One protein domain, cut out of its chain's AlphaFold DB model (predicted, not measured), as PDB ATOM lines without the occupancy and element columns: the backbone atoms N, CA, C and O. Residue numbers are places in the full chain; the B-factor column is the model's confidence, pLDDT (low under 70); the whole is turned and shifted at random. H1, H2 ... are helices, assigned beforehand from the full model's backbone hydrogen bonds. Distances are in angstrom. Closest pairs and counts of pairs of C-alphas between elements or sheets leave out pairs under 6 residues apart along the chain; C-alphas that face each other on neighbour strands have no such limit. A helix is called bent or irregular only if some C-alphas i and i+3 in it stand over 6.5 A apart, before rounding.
ATOM      1  N   HIS A  24       7.097  61.557 140.255       87.69
ATOM      2  CA  HIS A  24       6.404  62.837 140.114       87.69
ATOM      3  C   HIS A  24       6.809  63.849 141.189       87.69
ATOM      4  O   HIS A  24       7.023  65.015 140.869       87.69
ATOM      5  N   GLU A  25       6.969  63.414 142.441       89.88
ATOM      6  CA  GLU A  25       7.421  64.284 143.535       89.88
ATOM      7  C   GLU A  25       8.830  64.820 143.274       89.88
ATOM      8  O   GLU A  25       9.059  66.026 143.368       89.88
ATOM      9  N   LEU A  26       9.760  63.952 142.869       90.12
ATOM     10  CA  LEU A  26      11.127  64.373 142.556       90.12
ATOM     11  C   LEU A  26      11.184  65.318 141.356       90.12
ATOM     12  O   LEU A  26      11.906  66.316 141.394       90.12
ATOM     13  N   ALA A  27      10.412  65.038 140.303       89.44
ATOM     14  CA  ALA A  27      10.339  65.915 139.142       89.44
ATOM     15  C   ALA A  27       9.737  67.283 139.491       89.44
ATOM     16  O   ALA A  27      10.230  68.306 139.017       89.44
ATOM     17  N   PHE A  28       8.729  67.321 140.367       91.38
ATOM     18  CA  PHE A  28       8.147  68.567 140.857       91.38
ATOM     19  C   PHE A  28       9.131  69.375 141.706       91.38
ATOM     20  O   PHE A  28       9.273  70.586 141.514       91.38
ATOM     21  N   GLU A  29       9.867  68.725 142.610       89.19
ATOM     22  CA  GLU A  29      10.913  69.391 143.387       89.19
ATOM     23  C   GLU A  29      12.023  69.948 142.490       89.19
ATOM     24  O   GLU A  29      12.450  71.093 142.676       89.19
ATOM     25  N   LEU A  30      12.460  69.173 141.496       86.44
ATOM     26  CA  LEU A  30      13.454  69.603 140.518       86.44
ATOM     27  C   LEU A  30      12.953  70.812 139.716       86.44
ATOM     28  O   LEU A  30      13.669  71.810 139.598       86.44
ATOM     29  N   ALA A  31      11.705  70.764 139.236       85.00
ATOM     30  CA  ALA A  31      11.064  71.857 138.509       85.00
ATOM     31  C   ALA A  31      11.012  73.121 139.357       85.00
ATOM     32  O   ALA A  31      11.421  74.181 138.891       85.00
ATOM     33  N   LYS A  32      10.623  73.021 140.626       85.25
ATOM     34  CA  LYS A  32      10.564  74.171 141.531       85.25
ATOM     35  C   LYS A  32      11.936  74.816 141.750       85.25
ATOM     36  O   LYS A  32      12.047  76.043 141.736       85.25
ATOM     37  N   VAL A  33      12.981  74.005 141.939       80.56
ATOM     38  CA  VAL A  33      14.350  74.502 142.170       80.56
ATOM     39  C   VAL A  33      14.903  75.208 140.932       80.56
ATOM     40  O   VAL A  33      15.497  76.277 141.062       80.56
ATOM     41  N   ILE A  34      14.691  74.643 139.741       76.69
ATOM     42  CA  ILE A  34      15.191  75.218 138.483       76.69
ATOM     43  C   ILE A  34      14.374  76.453 138.075       76.69
ATOM     44  O   ILE A  34      14.942  77.476 137.690       76.69
ATOM     45  N   SER A  35      13.049  76.396 138.216       70.06
ATOM     46  CA  SER A  35      12.143  77.467 137.783       70.06
ATOM     47  C   SER A  35      12.293  78.727 138.636       70.06
ATOM     48  O   SER A  35      12.279  79.828 138.099       70.06
ATOM     49  N   GLY A  36      12.501  78.608 139.951       66.19
ATOM     50  CA  GLY A  36      12.483  79.761 140.862       66.19
ATOM     51  C   GLY A  36      13.482  80.886 140.535       66.19
ATOM     52  O   GLY A  36      13.159  82.061 140.728       66.19
ATOM     53  N   SER A  37      14.677  80.562 140.032       61.06
ATOM     54  CA  SER A  37      15.690  81.560 139.646       61.06
ATOM     55  C   SER A  37      15.665  81.910 138.157       61.06
ATOM     56  O   SER A  37      15.984  83.040 137.798       61.06
ATOM     57  N   GLN A  38      15.263  80.972 137.298       62.66
ATOM     58  CA  GLN A  38      15.389  81.104 135.843       62.66
ATOM     59  C   GLN A  38      14.103  81.593 135.167       62.66
ATOM     60  O   GLN A  38      14.149  82.238 134.126       62.66
ATOM     61  N   PHE A  39      12.945  81.351 135.777       66.56
ATOM     62  CA  PHE A  39      11.666  81.830 135.264       66.56
ATOM     63  C   PHE A  39      11.572  83.365 135.315       66.56
ATOM     64  O   PHE A  39      11.089  83.990 134.375       66.56
ATOM     65  N   LYS A  40      12.125  83.995 136.363       66.06
ATOM     66  CA  LYS A  40      12.124  85.461 136.521       66.06
ATOM     67  C   LYS A  40      12.846  86.205 135.392       66.06
ATOM     68  O   LYS A  40      12.481  87.338 135.101       66.06
ATOM     69  N   SER A  41      13.865  85.602 134.778       66.25
ATOM     70  CA  SER A  41      14.579  86.209 133.647       66.25
ATOM     71  C   SER A  41      13.921  85.910 132.297       66.25
ATOM     72  O   SER A  41      14.064  86.700 131.368       66.25
ATOM     73  N   LEU A  42      13.187  84.800 132.185       68.62
ATOM     74  CA  LEU A  42      12.494  84.394 130.962       68.62
ATOM     75  C   LEU A  42      11.143  85.079 130.772       68.62
ATOM     76  O   LEU A  42      10.787  85.396 129.640       68.62
ATOM     77  N   GLN A  43      10.396  85.298 131.854       75.75
ATOM     78  CA  GLN A  43       9.017  85.778 131.785       75.75
ATOM     79  C   GLN A  43       8.870  87.076 130.965       75.75
ATOM     80  O   GLN A  43       8.077  87.071 130.028       75.75
ATOM     81  N   PRO A  44       9.682  88.136 131.172       77.06
ATOM     82  CA  PRO A  44       9.547  89.361 130.376       77.06
ATOM     83  C   PRO A  44       9.831  89.159 128.879       77.06
ATOM     84  O   PRO A  44       9.257  89.853 128.041       77.06
ATOM     85  N   LEU A  45      10.715  88.216 128.529       77.94
ATOM     86  CA  LEU A  45      11.035  87.894 127.134       77.94
ATOM     87  C   LEU A  45       9.879  87.147 126.463       77.94
ATOM     88  O   LEU A  45       9.544  87.446 125.319       77.94
ATOM     89  N   LEU A  46       9.271  86.195 127.175       78.88
ATOM     90  CA  LEU A  46       8.116  85.434 126.697       78.88
ATOM     91  C   LEU A  46       6.894  86.340 126.538       78.88
ATOM     92  O   LEU A  46       6.274  86.334 125.477       78.88
ATOM     93  N   ASP A  47       6.614  87.180 127.534       81.81
ATOM     94  CA  ASP A  47       5.517  88.146 127.487       81.81
ATOM     95  C   ASP A  47       5.695  89.118 126.311       81.81
ATOM     96  O   ASP A  47       4.781  89.298 125.506       81.81
ATOM     97  N   GLY A  48       6.897  89.683 126.145       82.62
ATOM     98  CA  GLY A  48       7.204  90.576 125.026       82.62
ATOM     99  C   GLY A  48       7.087  89.899 123.656       82.62
ATOM    100  O   GLY A  48       6.576  90.500 122.710       82.62
ATOM    101  N   ALA A  49       7.518  88.640 123.534       83.56
ATOM    102  CA  ALA A  49       7.386  87.874 122.296       83.56
ATOM    103  C   ALA A  49       5.915  87.585 121.949       83.56
ATOM    104  O   ALA A  49       5.521  87.742 120.791       83.56
ATOM    105  N   LEU A  50       5.099  87.211 122.940       86.44
ATOM    106  CA  LEU A  50       3.673  86.933 122.755       86.44
ATOM    107  C   LEU A  50       2.882  88.201 122.408       86.44
ATOM    108  O   LEU A  50       2.033  88.160 121.518       86.44
ATOM    109  N   GLU A  51       3.185  89.337 123.042       85.81
ATOM    110  CA  GLU A  51       2.573  90.625 122.688       85.81
ATOM    111  C   GLU A  51       2.962  91.078 121.275       85.81
ATOM    112  O   GLU A  51       2.098  91.484 120.496       85.81
ATOM    113  N   ASN A  52       4.234  90.940 120.891       85.44
ATOM    114  CA  ASN A  52       4.671  91.254 119.529       85.44
ATOM    115  C   ASN A  52       3.999  90.355 118.490       85.44
ATOM    116  O   ASN A  52       3.570  90.844 117.445       85.44
ATOM    117  N   LEU A  53       3.862  89.057 118.772       84.06
ATOM    118  CA  LEU A  53       3.142  88.140 117.896       84.06
ATOM    119  C   LEU A  53       1.673  88.553 117.759       84.06
ATOM    120  O   LEU A  53       1.155  88.605 116.643       84.06
ATOM    121  N   LYS A  54       1.010  88.893 118.870       85.25
ATOM    122  CA  LYS A  54      -0.374  89.383 118.871       85.25
ATOM    123  C   LYS A  54      -0.525  90.644 118.023       85.25
ATOM    124  O   LYS A  54      -1.470  90.761 117.247       85.25
ATOM    125  N   TYR A  55       0.417  91.576 118.148       86.44
ATOM    126  CA  TYR A  55       0.438  92.803 117.359       86.44
ATOM    127  C   TYR A  55       0.627  92.507 115.865       86.44
ATOM    128  O   TYR A  55      -0.191  92.918 115.050       86.44
ATOM    129  N   GLN A  56       1.643  91.727 115.492       83.19
ATOM    130  CA  GLN A  56       1.936  91.403 114.090       83.19
ATOM    131  C   GLN A  56       0.821  90.599 113.411       83.19
ATOM    132  O   GLN A  56       0.496  90.824 112.243       83.19
ATOM    133  N   THR A  57       0.212  89.654 114.128       82.00
ATOM    134  CA  THR A  57      -0.921  88.874 113.607       82.00
ATOM    135  C   THR A  57      -2.153  89.752 113.417       82.00
ATOM    136  O   THR A  57      -2.835  89.617 112.402       82.00
ATOM    137  N   ARG A  58      -2.394  90.715 114.319       86.19
ATOM    138  CA  ARG A  58      -3.453  91.718 114.156       86.19
ATOM    139  C   ARG A  58      -3.203  92.628 112.954       86.19
ATOM    140  O   ARG A  58      -4.083  92.746 112.110       86.19
ATOM    141  N   GLU A  59      -2.011  93.212 112.843       85.31
ATOM    142  CA  GLU A  59      -1.641  94.117 111.742       85.31
ATOM    143  C   GLU A  59      -1.701  93.429 110.371       85.31
ATOM    144  O   GLU A  59      -2.077  94.035 109.372       85.31
ATOM    145  N   SER A  60      -1.373  92.136 110.311       80.50
ATOM    146  CA  SER A  60      -1.455  91.354 109.071       80.50
ATOM    147  C   SER A  60      -2.862  90.839 108.740       80.50
ATOM    148  O   SER A  60      -3.024  90.160 107.726       80.50
ATOM    149  N   GLY A  61      -3.870  91.123 109.577       81.31
ATOM    150  CA  GLY A  61      -5.238  90.619 109.409       81.31
ATOM    151  C   GLY A  61      -5.373  89.102 109.600       81.31
ATOM    152  O   GLY A  61      -6.355  88.516 109.157       81.31
ATOM    153  N   LYS A  62      -4.379  88.461 110.229       77.25
ATOM    154  CA  LYS A  62      -4.298  87.007 110.458       77.25
ATOM    155  C   LYS A  62      -4.600  86.604 111.902       77.25
ATOM    156  O   LYS A  62      -4.431  85.441 112.257       77.25
ATOM    157  N   LEU A  63      -4.994  87.554 112.747       78.19
ATOM    158  CA  LEU A  63      -5.445  87.260 114.101       78.19
ATOM    159  C   LEU A  63      -6.872  86.716 114.036       78.19
ATOM    160  O   LEU A  63      -7.835  87.480 113.998       78.19
ATOM    161  N   ASP A  64      -6.990  85.394 114.001       87.31
ATOM    162  CA  ASP A  64      -8.260  84.717 114.213       87.31
ATOM    163  C   ASP A  64      -8.475  84.385 115.698       87.31
ATOM    164  O   ASP A  64      -7.592  84.532 116.552       87.31
ATOM    165  N   ARG A  65      -9.687  83.926 116.012       89.38
ATOM    166  CA  ARG A  65     -10.074  83.572 117.379       89.38
ATOM    167  C   ARG A  65      -9.221  82.436 117.960       89.38
ATOM    168  O   ARG A  65      -8.985  82.406 119.164       89.38
ATOM    169  N   VAL A  66      -8.750  81.510 117.129       88.00
ATOM    170  CA  VAL A  66      -7.955  80.355 117.569       88.00
ATOM    171  C   VAL A  66      -6.546  80.791 117.963       88.00
ATOM    172  O   VAL A  66      -6.013  80.309 118.960       88.00
ATOM    173  N   MET A  67      -5.971  81.751 117.242       87.38
ATOM    174  CA  MET A  67      -4.698  82.381 117.571       87.38
ATOM    175  C   MET A  67      -4.784  83.197 118.866       87.38
ATOM    176  O   MET A  67      -3.866  83.138 119.681       87.38
ATOM    177  N   GLU A  68      -5.887  83.918 119.102       89.25
ATOM    178  CA  GLU A  68      -6.116  84.586 120.393       89.25
ATOM    179  C   GLU A  68      -6.125  83.587 121.549       89.25
ATOM    180  O   GLU A  68      -5.420  83.788 122.538       89.25
ATOM    181  N   ILE A  69      -6.872  82.488 121.395       91.50
ATOM    182  CA  ILE A  69      -6.903  81.407 122.383       91.50
ATOM    183  C   ILE A  69      -5.490  80.863 122.597       91.50
ATOM    184  O   ILE A  69      -5.065  80.731 123.738       91.50
ATOM    185  N   TRP A  70      -4.731  80.597 121.532       91.19
ATOM    186  CA  TRP A  70      -3.374  80.074 121.664       91.19
ATOM    187  C   TRP A  70      -2.438  81.007 122.432       91.19
ATOM    188  O   TRP A  70      -1.688  80.549 123.294       91.19
ATOM    189  N   ILE A  71      -2.497  82.313 122.164       89.31
ATOM    190  CA  ILE A  71      -1.705  83.313 122.889       89.31
ATOM    191  C   ILE A  71      -2.091  83.330 124.375       89.31
ATOM    192  O   ILE A  71      -1.206  83.397 125.231       89.31
ATOM    193  N   ASP A  72      -3.384  83.244 124.689       91.19
ATOM    194  CA  ASP A  72      -3.868  83.181 126.070       91.19
ATOM    195  C   ASP A  72      -3.383  81.902 126.778       91.19
ATOM    196  O   ASP A  72      -2.854  81.974 127.888       91.19
ATOM    197  N   GLU A  73      -3.482  80.739 126.127       92.25
ATOM    198  CA  GLU A  73      -3.013  79.467 126.693       92.25
ATOM    199  C   GLU A  73      -1.487  79.418 126.832       92.25
ATOM    200  O   GLU A  73      -0.969  78.799 127.764       92.25
ATOM    201  N   MET A  74      -0.748  80.088 125.945       89.75
ATOM    202  CA  MET A  74       0.697  80.258 126.085       89.75
ATOM    203  C   MET A  74       1.031  81.071 127.329       89.75
ATOM    204  O   MET A  74       1.849  80.615 128.123       89.75
ATOM    205  N   LYS A  75       0.370  82.216 127.538       87.00
ATOM    206  CA  LYS A  75       0.564  83.045 128.738       87.00
ATOM    207  C   LYS A  75       0.274  82.276 130.018       87.00
ATOM    208  O   LYS A  75       1.047  82.352 130.972       87.00
ATOM    209  N   GLU A  76      -0.814  81.512 130.021       88.44
ATOM    210  CA  GLU A  76      -1.183  80.668 131.152       88.44
ATOM    211  C   GLU A  76      -0.143  79.566 131.391       88.44
ATOM    212  O   GLU A  76       0.286  79.341 132.520       88.44
ATOM    213  N   SER A  77       0.336  78.918 130.330       86.06
ATOM    214  CA  SER A  77       1.354  77.863 130.428       86.06
ATOM    215  C   SER A  77       2.728  78.406 130.834       86.06
ATOM    216  O   SER A  77       3.549  77.675 131.387       86.06
ATOM    217  N   THR A  78       2.976  79.693 130.592       81.38
ATOM    218  CA  THR A  78       4.183  80.404 131.008       81.38
ATOM    219  C   THR A  78       3.998  81.185 132.298       81.38
ATOM    220  O   THR A  78       4.823  82.048 132.548       81.38
ATOM    221  N   ASN A  79       2.972  80.946 133.121       84.56
ATOM    222  CA  ASN A  79       2.960  81.460 134.494       84.56
ATOM    223  C   ASN A  79       3.836  80.559 135.405       84.56
ATOM    224  O   ASN A  79       4.064  79.397 135.061       84.56
ATOM    225  N   PRO A  80       4.376  81.046 136.544       80.06
ATOM    226  CA  PRO A  80       5.375  80.290 137.310       80.06
ATOM    227  C   PRO A  80       4.885  78.919 137.795       80.06
ATOM    228  O   PRO A  80       5.660  77.960 137.867       80.06
ATOM    229  N   GLU A  81       3.607  78.837 138.158       85.50
ATOM    230  CA  GLU A  81       2.998  77.627 138.697       85.50
ATOM    231  C   GLU A  81       2.767  76.597 137.590       85.50
ATOM    232  O   GLU A  81       3.278  75.480 137.682       85.50
ATOM    233  N   SER A  82       2.097  76.998 136.509       86.50
ATOM    234  CA  SER A  82       1.872  76.172 135.323       86.50
ATOM    235  C   SER A  82       3.187  75.712 134.705       86.50
ATOM    236  O   SER A  82       3.340  74.531 134.404       86.50
ATOM    237  N   PHE A  83       4.179  76.601 134.595       83.44
ATOM    238  CA  PHE A  83       5.507  76.251 134.093       83.44
ATOM    239  C   PHE A  83       6.143  75.139 134.933       83.44
ATOM    240  O   PHE A  83       6.622  74.139 134.395       83.44
ATOM    241  N   THR A  84       6.098  75.276 136.263       86.00
ATOM    242  CA  THR A  84       6.621  74.260 137.187       86.00
ATOM    243  C   THR A  84       5.898  72.927 136.996       86.00
ATOM    244  O   THR A  84       6.548  71.887 136.913       86.00
ATOM    245  N   GLN A  85       4.569  72.943 136.891       89.19
ATOM    246  CA  GLN A  85       3.768  71.732 136.720       89.19
ATOM    247  C   GLN A  85       4.052  71.033 135.384       89.19
ATOM    248  O   GLN A  85       4.282  69.824 135.367       89.19
ATOM    249  N   VAL A  86       4.099  71.773 134.274       87.56
ATOM    250  CA  VAL A  86       4.356  71.204 132.942       87.56
ATOM    251  C   VAL A  86       5.745  70.577 132.871       87.56
ATOM    252  O   VAL A  86       5.890  69.449 132.397       87.56
ATOM    253  N   MET A  87       6.764  71.262 133.397       85.56
ATOM    254  CA  MET A  87       8.126  70.723 133.429       85.56
ATOM    255  C   MET A  87       8.240  69.504 134.347       85.56
ATOM    256  O   MET A  87       8.935  68.549 134.004       85.56
ATOM    257  N   ALA A  88       7.526  69.498 135.477       89.06
ATOM    258  CA  ALA A  88       7.476  68.352 136.376       89.06
ATOM    259  C   ALA A  88       6.884  67.115 135.689       89.06
ATOM    260  O   ALA A  88       7.479  66.043 135.759       89.06
ATOM    261  N   VAL A  89       5.754  67.257 134.989       89.69
ATOM    262  CA  VAL A  89       5.143  66.152 134.230       89.69
ATOM    263  C   VAL A  89       6.095  65.665 133.141       89.69
ATOM    264  O   VAL A  89       6.375  64.473 133.057       89.69
ATOM    265  N   PHE A  90       6.669  66.586 132.364       86.94
ATOM    266  CA  PHE A  90       7.606  66.238 131.301       86.94
ATOM    267  C   PHE A  90       8.821  65.458 131.827       86.94
ATOM    268  O   PHE A  90       9.150  64.392 131.310       86.94
ATOM    269  N   TRP A  91       9.478  65.926 132.889       88.50
ATOM    270  CA  TRP A  91      10.621  65.212 133.465       88.50
ATOM    271  C   TRP A  91      10.226  63.904 134.146       88.50
ATOM    272  O   TRP A  91      10.979  62.934 134.065       88.50
ATOM    273  N   ALA A  92       9.037  63.837 134.749       89.38
ATOM    274  CA  ALA A  92       8.494  62.591 135.270       89.38
ATOM    275  C   ALA A  92       8.187  61.576 134.162       89.38
ATOM    276  O   ALA A  92       8.173  60.383 134.436       89.38
ATOM    277  N   GLU A  93       7.967  61.977 132.914       89.31
ATOM    278  CA  GLU A  93       7.845  61.038 131.794       89.31
ATOM    279  C   GLU A  93       9.225  60.602 131.289       89.31
ATOM    280  O   GLU A  93       9.478  59.405 131.146       89.31
ATOM    281  N   GLN A  94      10.136  61.560 131.100       85.62
ATOM    282  CA  GLN A  94      11.393  61.360 130.373       85.62
ATOM    283  C   GLN A  94      12.544  60.771 131.198       85.62
ATOM    284  O   GLN A  94      13.379  60.064 130.646       85.62
ATOM    285  N   LEU A  95      12.623  61.063 132.497       85.81
ATOM    286  CA  LEU A  95      13.772  60.699 133.335       85.81
ATOM    287  C   LEU A  95      13.415  59.566 134.280       85.81
ATOM    288  O   LEU A  95      12.332  59.564 134.833       85.81
ATOM    289  N   THR A  96      14.305  58.619 134.527       91.38
ATOM    290  CA  THR A  96      14.138  57.590 135.562       91.38
ATOM    291  C   THR A  96      14.170  58.184 136.976       91.38
ATOM    292  O   THR A  96      14.599  59.318 137.196       91.38
ATOM    293  N   LEU A  97      13.740  57.399 137.973       90.75
ATOM    294  CA  LEU A  97      13.786  57.817 139.378       90.75
ATOM    295  C   LEU A  97      15.211  58.209 139.811       90.75
ATOM    296  O   LEU A  97      15.395  59.253 140.427       90.75
ATOM    297  N   SER A  98      16.215  57.410 139.439       89.81
ATOM    298  CA  SER A  98      17.620  57.679 139.765       89.81
ATOM    299  C   SER A  98      18.156  58.935 139.084       89.81
ATOM    300  O   SER A  98      18.903  59.686 139.703       89.81
ATOM    301  N   GLU A  99      17.769  59.198 137.833       87.25
ATOM    302  CA  GLU A  99      18.185  60.414 137.119       87.25
ATOM    303  C   GLU A  99      17.588  61.668 137.761       87.25
ATOM    304  O   GLU A  99      18.288  62.667 137.923       87.25
ATOM    305  N   LEU A 100      16.326  61.609 138.198       87.88
ATOM    306  CA  LEU A 100      15.687  62.703 138.932       87.88
ATOM    307  C   LEU A 100      16.365  62.965 140.283       87.88
ATOM    308  O   LEU A 100      16.596  64.123 140.626       87.88
ATOM    309  N   GLN A 101      16.723  61.912 141.026       90.50
ATOM    310  CA  GLN A 101      17.467  62.040 142.286       90.50
ATOM    311  C   GLN A 101      18.829  62.707 142.062       90.50
ATOM    312  O   GLN A 101      19.136  63.705 142.713       90.50
ATOM    313  N   GLN A 102      19.606  62.221 141.091       87.06
ATOM    314  CA  GLN A 102      20.925  62.774 140.764       87.06
ATOM    315  C   GLN A 102      20.838  64.234 140.303       87.06
ATOM    316  O   GLN A 102      21.620  65.079 140.746       87.06
ATOM    317  N   ALA A 103      19.865  64.562 139.447       85.94
ATOM    318  CA  ALA A 103      19.638  65.931 139.004       85.94
ATOM    319  C   ALA A 103      19.303  66.849 140.187       85.94
ATOM    320  O   ALA A 103      19.842  67.953 140.284       85.94
ATOM    321  N   LEU A 104      18.461  66.384 141.114       87.19
ATOM    322  CA  LEU A 104      18.060  67.140 142.295       87.19
ATOM    323  C   LEU A 104      19.227  67.377 143.265       87.19
ATOM    324  O   LEU A 104      19.399  68.493 143.761       87.19
ATOM    325  N   GLU A 105      20.056  66.361 143.507       87.38
ATOM    326  CA  GLU A 105      21.292  66.481 144.291       87.38
ATOM    327  C   GLU A 105      22.257  67.489 143.662       87.38
ATOM    328  O   GLU A 105      22.777  68.378 144.347       87.38
ATOM    329  N   MET A 106      22.432  67.414 142.340       84.44
ATOM    330  CA  MET A 106      23.281  68.334 141.593       84.44
ATOM    331  C   MET A 106      22.790  69.778 141.720       84.44
ATOM    332  O   MET A 106      23.577  70.643 142.094       84.44
ATOM    333  N   VAL A 107      21.506  70.069 141.480       79.62
ATOM    334  CA  VAL A 107      21.007  71.459 141.556       79.62
ATOM    335  C   VAL A 107      20.982  72.011 142.983       79.62
ATOM    336  O   VAL A 107      21.042  73.226 143.195       79.62
ATOM    337  N   ARG A 108      20.916  71.132 143.991       83.50
ATOM    338  CA  ARG A 108      21.009  71.512 145.408       83.50
ATOM    339  C   ARG A 108      22.449  71.753 145.858       83.50
ATOM    340  O   ARG A 108      22.640  72.485 146.837       83.50
ATOM    341  N   SER A 109      23.435  71.217 145.136       83.62
ATOM    342  CA  SER A 109      24.861  71.374 145.422       83.62
ATOM    343  C   SER A 109      25.278  72.850 145.527       83.62
ATOM    344  O   SER A 109      24.958  73.662 144.650       83.62
ATOM    345  N   PRO A 110      26.073  73.222 146.548       81.31
ATOM    346  CA  PRO A 110      26.671  74.553 146.644       81.31
ATOM    347  C   PRO A 110      27.550  74.913 145.439       81.31
ATOM    348  O   PRO A 110      27.652  76.088 145.091       81.31
ATOM    349  N   ILE A 111      28.183  73.920 144.803       79.12
ATOM    350  CA  ILE A 111      29.042  74.125 143.628       79.12
ATOM    351  C   ILE A 111      28.188  74.546 142.435       79.12
ATOM    352  O   ILE A 111      28.488  75.553 141.798       79.12
ATOM    353  N   TYR A 112      27.088  73.833 142.186       72.81
ATOM    354  CA  TYR A 112      26.161  74.179 141.113       72.81
ATOM    355  C   TYR A 112      25.606  75.592 141.300       72.81
ATOM    356  O   TYR A 112      25.696  76.399 140.386       72.81
ATOM    357  N   LYS A 113      25.159  75.948 142.513       69.50
ATOM    358  CA  LYS A 113      24.669  77.305 142.820       69.50
ATOM    359  C   LYS A 113      25.703  78.400 142.531       69.50
ATOM    360  O   LYS A 113      25.333  79.464 142.043       69.50
ATOM    361  N   LYS A 114      26.988  78.143 142.809       69.12
ATOM    362  CA  LYS A 114      28.089  79.069 142.494       69.12
ATOM    363  C   LYS A 114      28.352  79.176 140.989       69.12
ATOM    364  O   LYS A 114      28.636  80.268 140.516       69.12
ATOM    365  N   LEU A 115      28.241  78.072 140.248       64.38
ATOM    366  CA  LEU A 115      28.465  78.035 138.799       64.38
ATOM    367  C   LEU A 115      27.288  78.624 138.009       64.38
ATOM    368  O   LEU A 115      27.491  79.434 137.113       64.38
ATOM    369  N   THR A 116      26.044  78.294 138.357       63.22
ATOM    370  CA  THR A 116      24.861  78.802 137.644       63.22
ATOM    371  C   THR A 116      24.479  80.222 138.026       63.22
ATOM    372  O   THR A 116      23.775  80.877 137.266       63.22
ATOM    373  N   GLY A 117      24.968  80.729 139.164       51.88
ATOM    374  CA  GLY A 117      24.958  82.165 139.451       51.88
ATOM    375  C   GLY A 117      25.769  82.988 138.439       51.88
ATOM    376  O   GLY A 117      25.632  84.207 138.417       51.88
ATOM    377  N   LEU A 118      26.584  82.332 137.598       38.28
ATOM    378  CA  LEU A 118      27.433  82.961 136.587       38.28
ATOM    379  C   LEU A 118      26.940  82.750 135.146       38.28
ATOM    380  O   LEU A 118      27.257  83.574 134.291       38.28
ATOM    381  N   SER A 119      26.157  81.707 134.847       49.44
ATOM    382  CA  SER A 119      25.628  81.485 133.493       49.44
ATOM    383  C   SER A 119      24.636  80.319 133.408       49.44
ATOM    384  O   SER A 119      25.050  79.169 133.404       49.44
ATOM    385  N   VAL A 120      23.337  80.584 133.216       47.31
ATOM    386  CA  VAL A 120      22.479  79.722 132.376       47.31
ATOM    387  C   VAL A 120      21.371  80.580 131.762       47.31
ATOM    388  O   VAL A 120      20.434  80.997 132.439       47.31
ATOM    389  N   SER A 121      21.482  80.852 130.462       48.88
ATOM    390  CA  SER A 121      20.376  81.376 129.661       48.88
ATOM    391  C   SER A 121      19.517  80.199 129.206       48.88
ATOM    392  O   SER A 121      19.977  79.339 128.458       48.88
ATOM    393  N   MET A 122      18.264  80.164 129.652       49.75
ATOM    394  CA  MET A 122      17.251  79.192 129.222       49.75
ATOM    395  C   MET A 122      16.617  79.540 127.869       49.75
ATOM    396  O   MET A 122      15.586  78.979 127.514       49.75
ATOM    397  N   ALA A 123      17.234  80.414 127.068       50.12
ATOM    398  CA  ALA A 123      16.773  80.721 125.711       50.12
ATOM    399  C   ALA A 123      16.881  79.526 124.733       50.12
ATOM    400  O   ALA A 123      16.749  79.697 123.524       50.12
ATOM    401  N   GLN A 124      17.152  78.312 125.226       53.59
ATOM    402  CA  GLN A 124      17.245  77.121 124.398       53.59
ATOM    403  C   GLN A 124      15.840  76.595 124.048       53.59
ATOM    404  O   GLN A 124      15.055  76.299 124.951       53.59
ATOM    405  N   PRO A 125      15.530  76.387 122.754       48.31
ATOM    406  CA  PRO A 125      14.209  75.945 122.291       48.31
ATOM    407  C   PRO A 125      13.678  74.660 122.948       48.31
ATOM    408  O   PRO A 125      12.469  74.499 123.109       48.31
ATOM    409  N   ARG A 126      14.566  73.752 123.378       57.59
ATOM    410  CA  ARG A 126      14.192  72.476 124.019       57.59
ATOM    411  C   ARG A 126      13.498  72.654 125.368       57.59
ATOM    412  O   ARG A 126      12.701  71.807 125.749       57.59
ATOM    413  N   THR A 127      13.774  73.751 126.066       65.94
ATOM    414  CA  THR A 127      13.173  74.053 127.369       65.94
ATOM    415  C   THR A 127      11.714  74.486 127.237       65.94
ATOM    416  O   THR A 127      10.912  74.238 128.130       65.94
ATOM    417  N   ILE A 128      11.354  75.126 126.122       73.19
ATOM    418  CA  ILE A 128      10.026  75.724 125.929       73.19
ATOM    419  C   ILE A 128       9.087  74.749 125.199       73.19
ATOM    420  O   ILE A 128       7.873  74.864 125.320       73.19
ATOM    421  N   ALA A 129       9.610  73.735 124.498       80.81
ATOM    422  CA  ALA A 129       8.794  72.764 123.765       80.81
ATOM    423  C   ALA A 129       7.684  72.086 124.609       80.81
ATOM    424  O   ALA A 129       6.550  72.030 124.126       80.81
ATOM    425  N   PRO A 130       7.921  71.643 125.865       83.56
ATOM    426  CA  PRO A 130       6.850  71.105 126.711       83.56
ATOM    427  C   PRO A 130       5.742  72.128 126.999       83.56
ATOM    428  O   PRO A 130       4.563  71.779 126.992       83.56
ATOM    429  N   ILE A 131       6.114  73.398 127.179       85.38
ATOM    430  CA  ILE A 131       5.189  74.513 127.417       85.38
ATOM    431  C   ILE A 131       4.330  74.778 126.179       85.38
ATOM    432  O   ILE A 131       3.110  74.870 126.288       85.38
ATOM    433  N   VAL A 132       4.946  74.822 124.993       86.69
ATOM    434  CA  VAL A 132       4.214  74.987 123.725       86.69
ATOM    435  C   VAL A 132       3.251  73.824 123.505       86.69
ATOM    436  O   VAL A 132       2.104  74.042 123.123       86.69
ATOM    437  N   LYS A 133       3.679  72.588 123.787       88.12
ATOM    438  CA  LYS A 133       2.835  71.394 123.648       88.12
ATOM    439  C   LYS A 133       1.614  71.445 124.568       88.12
ATOM    440  O   LYS A 133       0.513  71.112 124.123       88.12
ATOM    441  N   GLU A 134       1.785  71.874 125.817       90.56
ATOM    442  CA  GLU A 134       0.662  72.036 126.744       90.56
ATOM    443  C   GLU A 134      -0.288  73.154 126.286       90.56
ATOM    444  O   GLU A 134      -1.496  72.923 126.200       90.56
ATOM    445  N   ALA A 135       0.234  74.317 125.887       90.62
ATOM    446  CA  ALA A 135      -0.587  75.410 125.362       90.62
ATOM    447  C   ALA A 135      -1.382  74.982 124.117       90.62
ATOM    448  O   ALA A 135      -2.580  75.235 124.009       90.62
ATOM    449  N   CYS A 136      -0.749  74.243 123.206       91.69
ATOM    450  CA  CYS A 136      -1.384  73.632 122.041       91.69
ATOM    451  C   CYS A 136      -2.529  72.680 122.415       91.69
ATOM    452  O   CYS A 136      -3.606  72.715 121.814       91.69
ATOM    453  N   LYS A 137      -2.316  71.825 123.420       92.19
ATOM    454  CA  LYS A 137      -3.341  70.903 123.918       92.19
ATOM    455  C   LYS A 137      -4.540  71.667 124.486       92.19
ATOM    456  O   LYS A 137      -5.669  71.356 124.110       92.19
ATOM    457  N   ARG A 138      -4.306  72.668 125.340       92.69
ATOM    458  CA  ARG A 138      -5.372  73.496 125.933       92.69
ATOM    459  C   ARG A 138      -6.119  74.310 124.881       92.69
ATOM    460  O   ARG A 138      -7.348  74.335 124.887       92.69
ATOM    461  N   THR A 139      -5.389  74.849 123.904       92.88
ATOM    462  CA  THR A 139      -5.964  75.582 122.770       92.88
ATOM    463  C   THR A 139      -6.937  74.713 121.997       92.88
ATOM    464  O   THR A 139      -8.050  75.144 121.720       92.88
ATOM    465  N   ARG A 140      -6.554  73.466 121.690       91.88
ATOM    466  CA  ARG A 140      -7.427  72.527 120.978       91.88
ATOM    467  C   ARG A 140      -8.724  72.278 121.742       91.88
ATOM    468  O   ARG A 140      -9.793  72.367 121.151       91.88
ATOM    469  N   VAL A 141      -8.628  72.008 123.044       93.12
ATOM    470  CA  VAL A 141      -9.798  71.762 123.903       93.12
ATOM    471  C   VAL A 141     -10.736  72.969 123.902       93.12
ATOM    472  O   VAL A 141     -11.940  72.817 123.701       93.12
ATOM    473  N   ARG A 142     -10.191  74.177 124.073       94.12
ATOM    474  CA  ARG A 142     -10.987  75.405 124.132       94.12
ATOM    475  C   ARG A 142     -11.579  75.793 122.776       94.12
ATOM    476  O   ARG A 142     -12.758  76.116 122.701       94.12
ATOM    477  N   ALA A 143     -10.810  75.686 121.696       92.44
ATOM    478  CA  ALA A 143     -11.289  75.943 120.341       92.44
ATOM    479  C   ALA A 143     -12.414  74.974 119.939       92.44
ATOM    480  O   ALA A 143     -13.413  75.401 119.365       92.44
ATOM    481  N   GLN A 144     -12.304  73.690 120.301       92.12
ATOM    482  CA  GLN A 144     -13.364  72.703 120.077       92.12
ATOM    483  C   GLN A 144     -14.634  73.027 120.871       92.12
ATOM    484  O   GLN A 144     -15.731  72.921 120.325       92.12
ATOM    485  N   ALA A 145     -14.501  73.469 122.126       93.50
ATOM    486  CA  ALA A 145     -15.638  73.920 122.929       93.50
ATOM    487  C   ALA A 145     -16.337  75.152 122.319       93.50
ATOM    488  O   ALA A 145     -17.553  75.285 122.426       93.50
ATOM    489  N   GLU A 146     -15.586  76.014 121.627       93.94
ATOM    490  CA  GLU A 146     -16.100  77.174 120.886       93.94
ATOM    491  C   GLU A 146     -16.528  76.833 119.434       93.94
ATOM    492  O   GLU A 146     -16.885  77.729 118.674       93.94
ATOM    493  N   SER A 147     -16.538  75.551 119.031       93.25
ATOM    494  CA  SER A 147     -16.860  75.097 117.658       93.25
ATOM    495  C   SER A 147     -15.979  75.712 116.556       93.25
ATOM    496  O   SER A 147     -16.419  75.907 115.421       93.25
ATOM    497  N   LEU A 148     -14.719  76.011 116.878       91.38
ATOM    498  CA  LEU A 148     -13.734  76.582 115.962       91.38
ATOM    499  C   LEU A 148     -12.901  75.487 115.277       91.38
ATOM    500  O   LEU A 148     -12.635  74.426 115.845       91.38
ATOM    501  N   SER A 149     -12.439  75.763 114.056       89.00
ATOM    502  CA  SER A 149     -11.491  74.893 113.346       89.00
ATOM    503  C   SER A 149     -10.114  74.937 114.009       89.00
ATOM    504  O   SER A 149      -9.550  76.011 114.178       89.00
ATOM    505  N   THR A 150      -9.524  73.781 114.313       87.81
ATOM    506  CA  THR A 150      -8.172  73.691 114.899       87.81
ATOM    507  C   THR A 150      -7.081  73.409 113.870       87.81
ATOM    508  O   THR A 150      -5.927  73.228 114.238       87.81
ATOM    509  N   ARG A 151      -7.407  73.371 112.571       86.62
ATOM    510  CA  ARG A 151      -6.484  72.900 111.526       86.62
ATOM    511  C   ARG A 151      -5.142  73.635 111.524       86.62
ATOM    512  O   ARG A 151      -4.096  72.989 111.508       86.62
ATOM    513  N   ASP A 152      -5.171  74.961 111.533       80.12
ATOM    514  CA  ASP A 152      -3.953  75.765 111.405       80.12
ATOM    515  C   ASP A 152      -3.106  75.700 112.677       80.12
ATOM    516  O   ASP A 152      -1.877  75.608 112.604       80.12
ATOM    517  N   ILE A 153      -3.759  75.628 113.843       82.81
ATOM    518  CA  ILE A 153      -3.045  75.433 115.101       82.81
ATOM    519  C   ILE A 153      -2.480  74.017 115.217       82.81
ATOM    520  O   ILE A 153      -1.368  73.849 115.697       82.81
ATOM    521  N   ASP A 154      -3.167  72.998 114.703       84.94
ATOM    522  CA  ASP A 154      -2.660  71.627 114.689       84.94
ATOM    523  C   ASP A 154      -1.392  71.505 113.831       84.94
ATOM    524  O   ASP A 154      -0.424  70.886 114.271       84.94
ATOM    525  N   ILE A 155      -1.353  72.152 112.659       84.38
ATOM    526  CA  ILE A 155      -0.159  72.206 111.797       84.38
ATOM    527  C   ILE A 155       1.002  72.902 112.517       84.38
ATOM    528  O   ILE A 155       2.130  72.407 112.499       84.38
ATOM    529  N   PHE A 156       0.736  74.036 113.167       80.44
ATOM    530  CA  PHE A 156       1.745  74.748 113.950       80.44
ATOM    531  C   PHE A 156       2.274  73.883 115.108       80.44
ATOM    532  O   PHE A 156       3.480  73.707 115.269       80.44
ATOM    533  N   CYS A 157       1.375  73.275 115.878       83.06
ATOM    534  CA  CYS A 157       1.705  72.486 117.061       83.06
ATOM    535  C   CYS A 157       2.453  71.183 116.745       83.06
ATOM    536  O   CYS A 157       3.223  70.706 117.578       83.06
ATOM    537  N   GLN A 158       2.273  70.613 115.550       82.31
ATOM    538  CA  GLN A 158       3.018  69.432 115.099       82.31
ATOM    539  C   GLN A 158       4.530  69.674 115.004       82.31
ATOM    540  O   GLN A 158       5.299  68.734 115.179       82.31
ATOM    541  N   GLN A 159       4.975  70.919 114.814       76.69
ATOM    542  CA  GLN A 159       6.404  71.263 114.764       76.69
ATOM    543  C   GLN A 159       7.122  71.058 116.109       76.69
ATOM    544  O   GLN A 159       8.350  71.019 116.158       76.69
ATOM    545  N   PHE A 160       6.357  70.911 117.192       69.69
ATOM    546  CA  PHE A 160       6.850  70.725 118.557       69.69
ATOM    547  C   PHE A 160       6.587  69.308 119.096       69.69
ATOM    548  O   PHE A 160       6.822  69.045 120.277       69.69
TER     549      PHE A 160
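AT A GLANCE: This is residues 24 to 160 of the 162 residues of an uncharacterized protein of Rhodoferax sp (UniProt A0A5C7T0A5). Picture an elongated model in which one long helix, H1, is bent like an L: its arm H1b makes one edge, with H2 side by side with it, H6 packed on the other side of H2 and H7 folded back along H6, while its other arm H1a sits between H3 and H4. H5 sticks out at the far end with residues 110 to 115, and H3 stands about perpendicular to H2 and H6. The printed part has 137 residues with seven named helices, H1 to H7 in order, and no named strand; the class is all helix. It is only just compact, close to loose, with a radius of gyration of the C-alphas of 16.9 A and spans of 51 by 29 by 22 A.

IN THESE COORDINATES: Find C-alpha 24 at (6.404, 62.837, 140.114), where H1, residues 24 to 59, begins. By its hydrogen bonds it was assigned as one helix, but it is bent: C-alphas 41 and 44 are 6.8 A apart. Its arms are H1a, residues 24 to 41, 25.6 A, with a kink of 43 degrees near residue 35, and H1b, residues 44 to 59, 22.2 A. Next come H2, residues 65 to 77, 18.3 A; H3, residues 80 to 94, 21.0 A; H4, residues 97 to 108, 16.6 A; and H5, residues 110 to 116. H6, residues 125 to 145, 29.9 A, is irregular, with C-alphas 127 and 130 7.0 A apart. H7, residues 151 to 158, ends at C-alpha 158, (3.018, 69.432, 115.099).

HOW THE PARTS SIT: Start at H1a, which touches H3, closest at the C-alphas of Phe 28 and Ala 88, 4.5 A, opposite ways at a steep tilt of 46 degrees. With residues 26 to 34 alone H1a touches H4, closest at the C-alphas of Leu 30 and Leu 104, 5.5 A. H1a and H1b stand about perpendicular, at 74 degrees. H1b and H2 form a helical hairpin at 3 degrees, closest at the C-alphas of Leu 50 and Ile 71, 6.5 A. H2 touches H6 at the C-alphas of Glu 73 and Ala 135, 4.9 A, at a steep tilt of 49 degrees. H6 and H7 form a second helical hairpin, closest at the C-alphas of Cys 136 and Cys 157, 6.0 A. Every O i to N i+4 pair is within hydrogen-bond range in H1b, H2, H3, H4, H5 and H7, against 10 of 14 in H1a and 15 of 17 in H6.

THE WHOLE: The farthest C-alphas, those of Ile 111 and Ser 147, are 52.7 A apart. The printed part has no cut, and no link is long. Look for pLDDT under 70 at residues 36 to 42, 113 to 127 and 160.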